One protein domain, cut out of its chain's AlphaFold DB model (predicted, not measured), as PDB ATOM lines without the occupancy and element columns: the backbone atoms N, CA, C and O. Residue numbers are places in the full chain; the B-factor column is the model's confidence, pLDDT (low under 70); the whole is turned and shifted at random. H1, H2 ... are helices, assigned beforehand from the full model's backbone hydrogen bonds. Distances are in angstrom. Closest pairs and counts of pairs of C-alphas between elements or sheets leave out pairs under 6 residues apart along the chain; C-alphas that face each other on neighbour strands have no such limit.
ATOM      1  N   PHE A  51     139.299 118.626 123.133       79.19
ATOM      2  CA  PHE A  51     139.991 119.167 121.964       79.19
ATOM      3  C   PHE A  51     140.006 118.181 120.792       79.19
ATOM      4  O   PHE A  51     139.765 118.578 119.659       79.19
ATOM      5  N   ILE A  52     140.213 116.887 121.056       81.06
ATOM      6  CA  ILE A  52     140.265 115.858 120.005       81.06
ATOM      7  C   ILE A  52     138.917 115.757 119.279       81.06
ATOM      8  O   ILE A  52     138.866 115.682 118.049       81.06
ATOM      9  N   ASN A  53     137.822 115.789 120.042       78.12
ATOM     10  CA  ASN A  53     136.473 115.753 119.485       78.12
ATOM     11  C   ASN A  53     136.179 117.022 118.682       78.12
ATOM     12  O   ASN A  53     135.668 116.924 117.569       78.12
ATOM     13  N   PHE A  54     136.564 118.186 119.209       77.62
ATOM     14  CA  PHE A  54     136.421 119.464 118.521       77.62
ATOM     15  C   PHE A  54     137.184 119.488 117.190       77.62
ATOM     16  O   PHE A  54     136.589 119.784 116.156       77.62
ATOM     17  N   THR A  55     138.464 119.105 117.172       81.62
ATOM     18  CA  THR A  55     139.269 119.069 115.940       81.62
ATOM     19  C   THR A  55     138.657 118.130 114.905       81.62
ATOM     20  O   THR A  55     138.441 118.537 113.767       81.62
ATOM     21  N   SER A  56     138.265 116.911 115.296       82.69
ATOM     22  CA  SER A  56     137.604 116.000 114.354       82.69
ATOM     23  C   SER A  56     136.264 116.542 113.848       82.69
ATOM     24  O   SER A  56     135.870 116.191 112.735       82.69
ATOM     25  N   ALA A  57     135.530 117.304 114.659       79.06
ATOM     26  CA  ALA A  57     134.265 117.905 114.261       79.06
ATOM     27  C   ALA A  57     134.488 119.037 113.251       79.06
ATOM     28  O   ALA A  57     133.775 119.088 112.251       79.06
ATOM     29  N   VAL A  58     135.511 119.871 113.464       77.25
ATOM     30  CA  VAL A  58     135.941 120.912 112.521       77.25
ATOM     31  C   VAL A  58     136.345 120.295 111.183       77.25
ATOM     32  O   VAL A  58     135.821 120.715 110.155       77.25
ATOM     33  N   ASP A  59     137.171 119.247 111.192       80.56
ATOM     34  CA  ASP A  59     137.641 118.580 109.967       80.56
ATOM     35  C   ASP A  59     136.503 117.938 109.156       80.56
ATOM     36  O   ASP A  59     136.562 117.853 107.931       80.56
ATOM     37  N   LYS A  60     135.450 117.465 109.835       79.62
ATOM     38  CA  LYS A  60     134.275 116.838 109.204       79.62
ATOM     39  C   LYS A  60     133.176 117.839 108.852       79.62
ATOM     40  O   LYS A  60     132.184 117.447 108.231       79.62
ATOM     41  N   LYS A  61     133.291 119.099 109.281       78.12
ATOM     42  CA  LYS A  61     132.260 120.110 109.059       78.12
ATOM     43  C   LYS A  61     132.232 120.475 107.578       78.12
ATOM     44  O   LYS A  61     133.231 120.917 107.021       78.12
ATOM     45  N   ALA A  62     131.069 120.345 106.943       76.88
ATOM     46  CA  ALA A  62     130.869 120.930 105.623       76.88
ATOM     47  C   ALA A  62     130.911 122.466 105.721       76.88
ATOM     48  O   ALA A  62     130.390 123.049 106.679       76.88
ATOM     49  N   GLU A  63     131.518 123.116 104.729       79.44
ATOM     50  CA  GLU A  63     131.613 124.578 104.637       79.44
ATOM     51  C   GLU A  63     130.232 125.242 104.818       79.44
ATOM     52  O   GLU A  63     129.210 124.706 104.381       79.44
ATOM     53  N   GLY A  64     130.167 126.356 105.556       74.00
ATOM     54  CA  GLY A  64     128.916 127.056 105.888       74.00
ATOM     55  C   GLY A  64     128.023 126.368 106.936       74.00
ATOM     56  O   GLY A  64     127.109 126.987 107.490       74.00
ATOM     57  N   THR A  65     128.266 125.096 107.279       76.75
ATOM     58  CA  THR A  65     127.451 124.390 108.280       76.75
ATOM     59  C   THR A  65     127.707 124.970 109.667       76.75
ATOM     60  O   THR A  65     128.845 125.155 110.096       76.75
ATOM     61  N   GLY A  66     126.627 125.267 110.383       73.38
ATOM     62  CA  GLY A  66     126.688 125.795 111.741       73.38
ATOM     63  C   GLY A  66     126.957 127.293 111.867       73.38
ATOM     64  O   GLY A  66     126.795 127.825 112.953       73.38
ATOM     65  N   GLU A  67     127.269 128.004 110.783       80.38
ATOM     66  CA  GLU A  67     127.423 129.470 110.824       80.38
ATOM     67  C   GLU A  67     126.096 130.194 111.070       80.38
ATOM     68  O   GLU A  67     126.065 131.275 111.654       80.38
ATOM     69  N   TRP A  68     124.979 129.565 110.695       80.56
ATOM     70  CA  TRP A  68     123.635 130.107 110.900       80.56
ATOM     71  C   TRP A  68     123.332 130.423 112.372       80.56
ATOM     72  O   TRP A  68     122.572 131.353 112.642       80.56
ATOM     73  N   ILE A  69     123.920 129.683 113.324       84.81
ATOM     74  CA  ILE A  69     123.649 129.886 114.752       84.81
ATOM     75  C   ILE A  69     124.360 131.124 115.300       84.81
ATOM     76  O   ILE A  69     123.837 131.763 116.206       84.81
ATOM     77  N   LEU A  70     125.497 131.508 114.710       85.31
ATOM     78  CA  LEU A  70     126.307 132.645 115.161       85.31
ATOM     79  C   LEU A  70     125.558 133.975 115.016       85.31
ATOM     80  O   LEU A  70     125.789 134.904 115.782       85.31
ATOM     81  N   ASN A  71     124.622 134.038 114.067       87.44
ATOM     82  CA  ASN A  71     123.768 135.201 113.823       87.44
ATOM     83  C   ASN A  71     122.397 135.095 114.515       87.44
ATOM     84  O   ASN A  71     121.551 135.975 114.361       87.44
ATOM     85  N   HIS A  72     122.130 134.007 115.243       88.56
ATOM     86  CA  HIS A  72     120.832 133.779 115.862       88.56
ATOM     87  C   HIS A  72     120.729 134.528 117.197       88.56
ATOM     88  O   HIS A  72     121.572 134.362 118.075       88.56
ATOM     89  N   MET A  73     119.654 135.299 117.408       89.31
ATOM     90  CA  MET A  73     119.520 136.141 118.610       89.31
ATOM     91  C   MET A  73     119.616 135.366 119.930       89.31
ATOM     92  O   MET A  73     120.131 135.892 120.907       89.31
ATOM     93  N   GLN A  74     119.148 134.114 119.975       88.62
ATOM     94  CA  GLN A  74     119.273 133.283 121.185       88.62
ATOM     95  C   GLN A  74     120.730 132.937 121.517       88.62
ATOM     96  O   GLN A  74     121.070 132.854 122.690       88.62
ATOM     97  N   TYR A  75     121.576 132.745 120.501       88.56
ATOM     98  CA  TYR A  75     123.003 132.487 120.689       88.56
ATOM     99  C   TYR A  75     123.728 133.752 121.148       88.56
ATOM    100  O   TYR A  75     124.479 133.708 122.116       88.56
ATOM    101  N   ILE A  76     123.442 134.886 120.501       90.31
ATOM    102  CA  ILE A  76     124.012 136.190 120.865       90.31
ATOM    103  C   ILE A  76     123.635 136.551 122.306       90.31
ATOM    104  O   ILE A  76     124.486 136.886 123.117       90.31
ATOM    105  N   LYS A  77     122.365 136.380 122.675       90.62
ATOM    106  CA  LYS A  77     121.925 136.609 124.049       90.62
ATOM    107  C   LYS A  77     122.632 135.678 125.042       90.62
ATOM    108  O   LYS A  77     123.052 136.121 126.101       90.62
ATOM    109  N   TRP A  78     122.788 134.401 124.694       91.19
ATOM    110  CA  TRP A  78     123.468 133.429 125.552       91.19
ATOM    111  C   TRP A  78     124.956 133.743 125.756       91.19
ATOM    112  O   TRP A  78     125.456 133.532 126.855       91.19
ATOM    113  N   ILE A  79     125.662 134.252 124.737       89.31
ATOM    114  CA  ILE A  79     127.084 134.602 124.877       89.31
ATOM    115  C   ILE A  79     127.293 135.904 125.667       89.31
ATOM    116  O   ILE A  79     128.335 136.081 126.294       89.31
ATOM    117  N   GLU A  80     126.313 136.810 125.644       90.12
ATOM    118  CA  GLU A  80     126.326 138.067 126.401       90.12
ATOM    119  C   GLU A  80     125.934 137.880 127.880       90.12
ATOM    120  O   GLU A  80     126.389 138.634 128.741       90.12
ATOM    121  N   GLU A  81     125.111 136.875 128.198       88.69
ATOM    122  CA  GLU A  81     124.690 136.555 129.565       88.69
ATOM    123  C   GLU A  81     125.731 135.681 130.295       88.69
ATOM    124  O   GLU A  81     126.094 134.589 129.855       88.69
ATOM    125  N   THR A  82     126.207 136.118 131.467       80.12
ATOM    126  CA  THR A  82     127.131 135.325 132.292       80.12
ATOM    127  C   THR A  82     126.403 134.174 132.987       80.12
ATOM    128  O   THR A  82     125.799 134.340 134.045       80.12
ATOM    129  N   GLY A  83     126.524 132.981 132.406       72.00
ATOM    130  CA  GLY A  83     125.970 131.739 132.944       72.00
ATOM    131  C   GLY A  83     124.572 131.439 132.401       72.00
ATOM    132  O   GLY A  83     123.617 132.166 132.648       72.00
ATOM    133  N   GLY A  84     124.444 130.323 131.679       82.62
ATOM    134  CA  GLY A  84     123.186 129.883 131.082       82.62
ATOM    135  C   GLY A  84     123.357 128.636 130.214       82.62
ATOM    136  O   GLY A  84     124.476 128.256 129.866       82.62
ATOM    137  N   ILE A  85     122.244 127.991 129.856       86.81
ATOM    138  CA  ILE A  85     122.216 126.808 128.982       86.81
ATOM    139  C   ILE A  85     121.604 127.205 127.637       86.81
ATOM    140  O   ILE A  85     120.443 127.613 127.586       86.81
ATOM    141  N   LEU A  86     122.355 127.034 126.547       87.06
ATOM    142  CA  LEU A  86     121.824 127.131 125.189       87.06
ATOM    143  C   LEU A  86     121.331 125.756 124.730       87.06
ATOM    144  O   LEU A  86     122.106 124.809 124.618       87.06
ATOM    145  N   TRP A  87     120.036 125.643 124.443       86.81
ATOM    146  CA  TRP A  87     119.427 124.388 124.005       86.81
ATOM    147  C   TRP A  87     119.164 124.382 122.492       86.81
ATOM    148  O   TRP A  87     118.291 125.099 122.006       86.81
ATOM    149  N   ILE A  88     119.887 123.541 121.741       84.50
ATOM    150  CA  ILE A  88     119.772 123.427 120.275       84.50
ATOM    151  C   ILE A  88     118.952 122.182 119.905       84.50
ATOM    152  O   ILE A  88     119.380 121.048 120.125       84.50
ATOM    153  N   GLN A  89     117.782 122.375 119.289       85.81
ATOM    154  CA  GLN A  89     116.933 121.284 118.789       85.81
ATOM    155  C   GLN A  89     117.065 121.101 117.276       85.81
ATOM    156  O   GLN A  89     117.227 122.055 116.523       85.81
ATOM    157  N   GLY A  90     116.961 119.855 116.813       81.81
ATOM    158  CA  GLY A  90     117.014 119.526 115.391       81.81
ATOM    159  C   GLY A  90     116.867 118.029 115.140       81.81
ATOM    160  O   GLY A  90     117.084 117.218 116.044       81.81
ATOM    161  N   LYS A  91     116.530 117.645 113.905       82.94
ATOM    162  CA  LYS A  91     116.364 116.239 113.488       82.94
ATOM    163  C   LYS A  91     117.652 115.420 113.676       82.94
ATOM    164  O   LYS A  91     118.747 115.975 113.775       82.94
ATOM    165  N   ALA A  92     117.550 114.092 113.738       81.12
ATOM    166  CA  ALA A  92     118.732 113.225 113.736       81.12
ATOM    167  C   ALA A  92     119.636 113.552 112.528       81.12
ATOM    168  O   ALA A  92     119.133 113.854 111.448       81.12
ATOM    169  N   GLY A  93     120.956 113.568 112.729       73.69
ATOM    170  CA  GLY A  93     121.916 113.923 111.675       73.69
ATOM    171  C   GLY A  93     122.036 115.419 111.346       73.69
ATOM    172  O   GLY A  93     122.841 115.776 110.498       73.69
ATOM    173  N   SER A  94     121.323 116.323 112.029       74.88
ATOM    174  CA  SER A  94     121.376 117.774 111.754       74.88
ATOM    175  C   SER A  94     122.656 118.492 112.226       74.88
ATOM    176  O   SER A  94     122.640 119.707 112.394       74.88
ATOM    177  N   GLY A  95     123.730 117.762 112.541       71.00
ATOM    178  CA  GLY A  95     125.010 118.355 112.952       71.00
ATOM    179  C   GLY A  95     125.059 118.967 114.358       71.00
ATOM    180  O   GLY A  95     126.016 119.662 114.665       71.00
ATOM    181  N   LYS A  96     124.082 118.701 115.242       81.00
ATOM    182  CA  LYS A  96     124.058 119.265 116.615       81.00
ATOM    183  C   LYS A  96     125.338 118.987 117.411       81.00
ATOM    184  O   LYS A  96     125.841 119.883 118.062       81.00
ATOM    185  N   THR A  97     125.875 117.769 117.326       76.19
ATOM    186  CA  THR A  97     127.113 117.365 118.020       76.19
ATOM    187  C   THR A  97     128.365 118.025 117.444       76.19
ATOM    188  O   THR A  97     129.373 118.102 118.119       76.19
ATOM    189  N   VAL A  98     128.312 118.500 116.197       69.88
ATOM    190  CA  VAL A  98     129.423 119.234 115.565       69.88
ATOM    191  C   VAL A  98     129.440 120.701 116.023       69.88
ATOM    192  O   VAL A  98     130.450 121.376 115.869       69.88
ATOM    193  N   LEU A  99     128.326 121.197 116.580       69.88
ATOM    194  CA  LEU A  99     128.177 122.566 117.080       69.88
ATOM    195  C   LEU A  99     128.604 122.757 118.546       69.88
ATOM    196  O   LEU A  99     128.756 123.905 118.952       69.88
TER     197      LEU A  99
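This is residues 51 to 99 of the 100 residues of an uncharacterized protein of Gymnopus androsaceus JB14 (UniProt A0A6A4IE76). Picture an open, ring-like course of chain: H1, the longest helix, makes one side, the small H2 and then H3 make the far side, and the long unnamed stretch of residues 81 to 99 folds back from H3 toward the H1 side. The three helices stand round the ring without touching one another, and residues 80 to 85 stick out at the turn after H3. The printed part has 49 residues, with three named helices in the order H1, H2, H3 and no named strand. The class is all helix, though under half of the residues, 22 of 49, are in named elements. The whole is only just loose, close to compact, with a radius of gyration of the C-alphas of 12.0 A, and its C-alphas span 30 by 24 by 18 A.

Find C-alpha 51 at (139.991, 119.167, 121.964); from there H1, residues 51 to 60, runs 14.2 A to C-alpha 60 at (134.275, 116.838, 109.204). Read on to residues 67 to 70, where you meet H2, four residues and 5.5 A from first to last C-alpha. H3, residues 73 to 80, begins at Met 73 and runs 10.5 A to C-alpha 80 at (126.326, 138.067, 126.401). After it, residues 81 to 99 hold no named element, and the last printed C-alpha, that of Leu 99, is at (128.177, 122.566, 117.080).

Start at H1, which touches no helix; it is apart from H2 and apart from H3. Six residues make the short link from H1 to H2. Go on to Ile 69 in H2 and Tyr 75 in H3: theirs are the closest C-alphas of the two helices, 6.5 A apart. H2 and H3 are close but not clearly touching, with 2 pairs of C-alphas within 8 A and their centres 11.1 A apart. The link between them is tight, two residues long. Look along the backbones of H1 and H3, and every pair of O i and N i+4 is within hydrogen-bond range. H2 is too short for such a pair, but its one O i to N i+3 pair is within range.

The two C-alphas farthest apart are those of Ala 62 and Thr 82, 30.5 A from each other, while the first and last printed C-alphas, of Phe 51 and Leu 99, are 13.2 A apart. Residues 80 to 85, of which residue 80 belongs to H3, stand free. The printed part has no cut, and neither link between helices is long. Check the B-factor column for the model's confidence: the mean pLDDT of the printed part is 81.6, and residues 98 to 99 are under 70.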